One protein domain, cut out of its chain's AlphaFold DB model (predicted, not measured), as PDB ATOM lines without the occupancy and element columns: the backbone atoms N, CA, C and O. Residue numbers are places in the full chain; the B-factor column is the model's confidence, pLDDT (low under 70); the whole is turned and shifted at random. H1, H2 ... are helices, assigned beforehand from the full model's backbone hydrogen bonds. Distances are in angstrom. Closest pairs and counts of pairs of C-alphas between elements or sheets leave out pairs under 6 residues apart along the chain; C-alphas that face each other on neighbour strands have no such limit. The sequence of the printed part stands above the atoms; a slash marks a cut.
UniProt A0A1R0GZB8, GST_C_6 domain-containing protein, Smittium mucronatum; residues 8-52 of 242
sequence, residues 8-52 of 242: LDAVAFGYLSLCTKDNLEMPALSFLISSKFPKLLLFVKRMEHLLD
ATOM      1  N   LEU A   8     208.919 255.120 289.691       75.00
ATOM      2  CA  LEU A   8     209.103 254.470 290.983       75.00
ATOM      3  C   LEU A   8     209.983 253.217 290.863       75.00
ATOM      4  O   LEU A   8     210.861 253.014 291.700       75.00
ATOM      5  N   ASP A   9     209.797 252.429 289.804       77.06
ATOM      6  CA  ASP A   9     210.597 251.229 289.541       77.06
ATOM      7  C   ASP A   9     212.058 251.584 289.246       77.06
ATOM      8  O   ASP A   9     212.964 250.896 289.710       77.06
ATOM      9  N   ALA A  10     212.307 252.704 288.560       77.88
ATOM     10  CA  ALA A  10     213.660 253.207 288.318       77.88
ATOM     11  C   ALA A  10     214.373 253.631 289.615       77.88
ATOM     12  O   ALA A  10     215.546 253.311 289.819       77.88
ATOM     13  N   VAL A  11     213.667 254.313 290.526       77.81
ATOM     14  CA  VAL A  11     214.221 254.693 291.837       77.81
ATOM     15  C   VAL A  11     214.490 253.450 292.686       77.81
ATOM     16  O   VAL A  11     215.571 253.320 293.260       77.81
ATOM     17  N   ALA A  12     213.541 252.512 292.735       80.81
ATOM     18  CA  ALA A  12     213.699 251.254 293.457       80.81
ATOM     19  C   ALA A  12     214.878 250.434 292.912       80.81
ATOM     20  O   ALA A  12     215.692 249.937 293.690       80.81
ATOM     21  N   PHE A  13     215.019 250.357 291.588       82.50
ATOM     22  CA  PHE A  13     216.149 249.714 290.928       82.50
ATOM     23  C   PHE A  13     217.492 250.348 291.314       82.50
ATOM     24  O   PHE A  13     218.436 249.627 291.636       82.50
ATOM     25  N   GLY A  14     217.584 251.680 291.353       78.94
ATOM     26  CA  GLY A  14     218.813 252.380 291.741       78.94
ATOM     27  C   GLY A  14     219.305 252.001 293.142       78.94
ATOM     28  O   GLY A  14     220.494 251.758 293.333       78.94
ATOM     29  N   TYR A  15     218.398 251.881 294.112       80.31
ATOM     30  CA  TYR A  15     218.761 251.447 295.464       80.31
ATOM     31  C   TYR A  15     219.027 249.942 295.546       80.31
ATOM     32  O   TYR A  15     220.015 249.529 296.149       80.31
ATOM     33  N   LEU A  16     218.173 249.117 294.939       80.62
ATOM     34  CA  LEU A  16     218.290 247.662 295.035       80.62
ATOM     35  C   LEU A  16     219.538 247.139 294.323       80.62
ATOM     36  O   LEU A  16     220.245 246.329 294.910       80.62
ATOM     37  N   SER A  17     219.874 247.667 293.142       77.81
ATOM     38  CA  SER A  17     221.098 247.303 292.413       77.81
ATOM     39  C   SER A  17     222.380 247.658 293.171       77.81
ATOM     40  O   SER A  17     223.400 246.997 293.010       77.81
ATOM     41  N   LEU A  18     222.363 248.683 294.030       74.44
ATOM     42  CA  LEU A  18     223.495 248.993 294.910       74.44
ATOM     43  C   LEU A  18     223.605 248.000 296.069       74.44
ATOM     44  O   LEU A  18     224.713 247.638 296.456       74.44
ATOM     45  N   CYS A  19     222.469 247.558 296.606       70.44
ATOM     46  CA  CYS A  19     222.403 246.621 297.725       70.44
ATOM     47  C   CYS A  19     222.729 245.176 297.325       70.44
ATOM     48  O   CYS A  19     223.224 244.417 298.156       70.44
ATOM     49  N   THR A  20     222.443 244.796 296.079       68.62
ATOM     50  CA  THR A  20     222.698 243.452 295.538       68.62
ATOM     51  C   THR A  20     224.027 243.346 294.794       68.62
ATOM     52  O   THR A  20     224.305 242.299 294.231       68.62
ATOM     53  N   LYS A  21     224.859 244.399 294.768       67.44
ATOM     54  CA  LYS A  21     226.188 244.334 294.144       67.44
ATOM     55  C   LYS A  21     227.093 243.367 294.899       67.44
ATOM     56  O   LYS A  21     227.347 243.539 296.089       67.44
ATOM     57  N   ASP A  22     227.656 242.422 294.156       58.78
ATOM     58  CA  ASP A  22     228.395 241.274 294.693       58.78
ATOM     59  C   ASP A  22     229.756 241.618 295.332       58.78
ATOM     60  O   ASP A  22     230.343 240.791 296.020       58.78
ATOM     61  N   ASN A  23     230.243 242.856 295.186       59.72
ATOM     62  CA  ASN A  23     231.569 243.285 295.659       59.72
ATOM     63  C   ASN A  23     231.521 244.177 296.912       59.72
ATOM     64  O   ASN A  23     232.224 245.187 296.989       59.72
ATOM     65  N   LEU A  24     230.670 243.847 297.883       59.88
ATOM     66  CA  LEU A  24     230.641 244.526 299.181       59.88
ATOM     67  C   LEU A  24     231.406 243.705 300.224       59.88
ATOM     68  O   LEU A  24     231.177 242.510 300.375       59.88
ATOM     69  N   GLU A  25     232.276 244.375 300.985       56.94
ATOM     70  CA  GLU A  25     233.111 243.778 302.046       56.94
ATOM     71  C   GLU A  25     232.281 243.062 303.133       56.94
ATOM     72  O   GLU A  25     232.755 242.136 303.785       56.94
ATOM     73  N   MET A  26     231.004 243.436 303.277       57.28
ATOM     74  CA  MET A  26     230.008 242.711 304.064       57.28
ATOM     75  C   MET A  26     228.752 242.440 303.224       57.28
ATOM     76  O   MET A  26     227.889 243.316 303.112       57.28
ATOM     77  N   PRO A  27     228.572 241.218 302.692       64.94
ATOM     78  CA  PRO A  27     227.414 240.871 301.874       64.94
ATOM     79  C   PRO A  27     226.149 240.611 302.704       64.94
ATOM     80  O   PRO A  27     225.189 240.067 302.177       64.94
ATOM     81  N   ALA A  28     226.095 240.988 303.987       65.38
ATOM     82  CA  ALA A  28     224.961 240.688 304.869       65.38
ATOM     83  C   ALA A  28     223.618 241.193 304.308       65.38
ATOM     84  O   ALA A  28     222.603 240.510 304.410       65.38
ATOM     85  N   LEU A  29     223.624 242.365 303.665       66.19
ATOM     86  CA  LEU A  29     222.436 242.934 303.032       66.19
ATOM     87  C   LEU A  29     222.066 242.201 301.734       66.19
ATOM     88  O   LEU A  29     220.896 241.878 301.537       66.19
ATOM     89  N   SER A  30     223.053 241.884 300.891       68.69
ATOM     90  CA  SER A  30     222.848 241.087 299.673       68.69
ATOM     91  C   SER A  30     222.323 239.684 300.010       68.69
ATOM     92  O   SER A  30     221.347 239.216 299.422       68.69
ATOM     93  N   PHE A  31     222.880 239.049 301.044       69.69
ATOM     94  CA  PHE A  31     222.462 237.744 301.548       69.69
ATOM     95  C   PHE A  31     221.041 237.773 302.120       69.69
ATOM     96  O   PHE A  31     220.237 236.896 301.817       69.69
ATOM     97  N   LEU A  32     220.695 238.798 302.904       72.25
ATOM     98  CA  LEU A  32     219.348 238.947 303.459       72.25
ATOM     99  C   LEU A  32     218.306 239.152 302.355       72.25
ATOM    100  O   LEU A  32     217.244 238.532 302.397       72.25
ATOM    101  N   ILE A  33     218.617 239.967 301.345       75.00
ATOM    102  CA  ILE A  33     217.742 240.168 300.182       75.00
ATOM    103  C   ILE A  33     217.599 238.861 299.394       75.00
ATOM    104  O   ILE A  33     216.480 238.468 299.072       75.00
ATOM    105  N   SER A  34     218.700 238.150 299.155       71.75
ATOM    106  CA  SER A  34     218.702 236.876 298.425       71.75
ATOM    107  C   SER A  34     217.920 235.776 299.150       71.75
ATOM    108  O   SER A  34     217.174 235.036 298.517       71.75
ATOM    109  N   SER A  35     218.054 235.684 300.476       73.19
ATOM    110  CA  SER A  35     217.441 234.629 301.291       73.19
ATOM    111  C   SER A  35     215.974 234.904 301.634       73.19
ATOM    112  O   SER A  35     215.152 233.991 301.584       73.19
ATOM    113  N   LYS A  36     215.621 236.147 301.985       75.50
ATOM    114  CA  LYS A  36     214.268 236.493 302.457       75.50
ATOM    115  C   LYS A  36     213.377 237.092 301.375       75.50
ATOM    116  O   LYS A  36     212.158 237.000 301.488       75.50
ATOM    117  N   PHE A  37     213.953 237.690 300.333       80.75
ATOM    118  CA  PHE A  37     213.204 238.422 299.309       80.75
ATOM    119  C   PHE A  37     213.692 238.113 297.879       80.75
ATOM    120  O   PHE A  37     214.031 239.031 297.128       80.75
ATOM    121  N   PRO A  38     213.655 236.841 297.435       76.81
ATOM    122  CA  PRO A  38     214.176 236.433 296.122       76.81
ATOM    123  C   PRO A  38     213.485 237.141 294.944       76.81
ATOM    124  O   PRO A  38     214.091 237.383 293.902       76.81
ATOM    125  N   LYS A  39     212.223 237.554 295.122       78.75
ATOM    126  CA  LYS A  39     211.464 238.320 294.119       78.75
ATOM    127  C   LYS A  39     212.075 239.699 293.827       78.75
ATOM    128  O   LYS A  39     211.967 240.172 292.699       78.75
ATOM    129  N   LEU A  40     212.744 240.325 294.801       79.75
ATOM    130  CA  LEU A  40     213.454 241.595 294.588       79.75
ATOM    131  C   LEU A  40     214.689 241.401 293.709       79.75
ATOM    132  O   LEU A  40     215.003 242.249 292.883       79.75
ATOM    133  N   LEU A  41     215.349 240.254 293.841       78.12
ATOM    134  CA  LEU A  41     216.517 239.905 293.043       78.12
ATOM    135  C   LEU A  41     216.124 239.641 291.581       78.12
ATOM    136  O   LEU A  41     216.775 240.127 290.661       78.12
ATOM    137  N   LEU A  42     214.990 238.966 291.360       79.75
ATOM    138  CA  LEU A  42     214.396 238.806 290.027       79.75
ATOM    139  C   LEU A  42     213.984 240.144 289.399       79.75
ATOM    140  O   LEU A  42     214.135 240.327 288.193       79.75
ATOM    141  N   PHE A  43     213.482 241.084 290.204       82.75
ATOM    142  CA  PHE A  43     213.172 242.439 289.747       82.75
ATOM    143  C   PHE A  43     214.431 243.192 289.294       82.75
ATOM    144  O   PHE A  43     214.425 243.762 288.206       82.75
ATOM    145  N   VAL A  44     215.518 243.147 290.075       81.12
ATOM    146  CA  VAL A  44     216.799 243.775 289.708       81.12
ATOM    147  C   VAL A  44     217.331 243.198 288.395       81.12
ATOM    148  O   VAL A  44     217.588 243.966 287.473       81.12
ATOM    149  N   LYS A  45     217.373 241.868 288.254       78.44
ATOM    150  CA  LYS A  45     217.823 241.199 287.019       78.44
ATOM    151  C   LYS A  45     216.975 241.568 285.798       78.44
ATOM    152  O   LYS A  45     217.498 241.827 284.719       78.44
ATOM    153  N   ARG A  46     215.649 241.637 285.962       79.44
ATOM    154  CA  ARG A  46     214.730 242.057 284.891       79.44
ATOM    155  C   ARG A  46     214.991 243.502 284.459       79.44
ATOM    156  O   ARG A  46     214.941 243.795 283.267       79.44
ATOM    157  N   MET A  47     215.255 244.392 285.413       76.81
ATOM    158  CA  MET A  47     215.555 245.800 285.148       76.81
ATOM    159  C   MET A  47     216.934 245.994 284.503       76.81
ATOM    160  O   MET A  47     217.049 246.818 283.601       76.81
ATOM    161  N   GLU A  48     217.949 245.215 284.890       80.44
ATOM    162  CA  GLU A  48     219.270 245.211 284.234       80.44
ATOM    163  C   GLU A  48     219.163 244.806 282.762       80.44
ATOM    164  O   GLU A  48     219.677 245.513 281.896       80.44
ATOM    165  N   HIS A  49     218.410 243.739 282.473       77.25
ATOM    166  CA  HIS A  49     218.160 243.275 281.108       77.25
ATOM    167  C   HIS A  49     217.343 244.279 280.271       77.25
ATOM    168  O   HIS A  49     217.559 244.412 279.071       77.25
ATOM    169  N   LEU A  50     216.383 244.991 280.874       74.38
ATOM    170  CA  LEU A  50     215.584 246.019 280.184       74.38
ATOM    171  C   LEU A  50     216.387 247.283 279.850       74.38
ATOM    172  O   LEU A  50     216.084 247.955 278.867       74.38
ATOM    173  N   LEU A  51     217.370 247.623 280.683       71.94
ATOM    174  CA  LEU A  51     218.189 248.830 280.554       71.94
ATOM    175  C   LEU A  51     219.507 248.589 279.799       71.94
ATOM    176  O   LEU A  51     220.322 249.506 279.719       71.94
ATOM    177  N   ASP A  52     219.706 247.378 279.263       64.38
ATOM    178  CA  ASP A  52     220.924 246.945 278.562       64.38
ATOM    179  C   ASP A  52     222.197 247.209 279.395       64.38
ATOM    180  O   ASP A  52     223.266 247.569 278.893       64.38
TER     181      ASP A  52
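What this domain is: This is residues 8 to 52 of the 242 residues of the protein "GST_C_6 domain-containing protein" of Smittium mucronatum (UniProt A0A1R0GZB8). Three helices make a small, angular fold: H1 crosses the longest helix, H3, at a wide angle, while H2 turns off the beginning of H3 to make a corner. The end of H1 comes back near H2, and the loop of residues 20 to 27 joins these two helices. The printed part has 45 residues with three named helices, H1, H2 and H3 in chain order, and no named strand; the class is all helix. It is compact, with a radius of gyration of the C-alphas of 10.3 A and spans of 27 by 19 by 17 A.

How they stand to each other: H3, residues 38 to 50, touches H1, residues 8 to 19; H1 touches H3 with its residues 13 to 17 alone. Their closest C-alphas, those of Phe 13 and Val 44, are 6.1 A apart, and their lines are only just about perpendicular, at 71 degrees. H2, residues 28 to 36, and H3 only just touch, and only at the corner by their link, with 3 pairs of C-alphas within 8 A; H3 takes part with residues 40 to 41 alone. The closest C-alphas are those of Ser 34 and Leu 41, 6.6 A apart, and the lines are about perpendicular at 75 degrees. H1 and H2 are close but not clearly touching; their closest C-alphas, those of Cys 19 and Ser 30, are 5.9 A apart. They run opposite ways at a steep tilt of 59 degrees. In H2 and H3 every O i to N i+4 pair is within hydrogen-bond range; in H1, 7 of 8 are.

Where its parts are: H3 is 18.7 A long from first to last C-alpha, and its C-alpha 50 stands at (215.584, 246.019, 280.184). H1 is 16.9 A long and begins with C-alpha 8 at (209.103, 254.470, 290.983). H2 measures 11.7 A, from C-alpha 28 at (224.961, 240.688, 304.869).

The domain as a whole: The two C-alphas farthest apart, those of Leu 8 and Glu 25, are 28.5 A apart. The printed part has no cut. The link from H2 to H3 is tight and that from H1 to H2 is short. The mean pLDDT of the printed part is 73.5, and residues 20 to 31 and residue 52 are under 70.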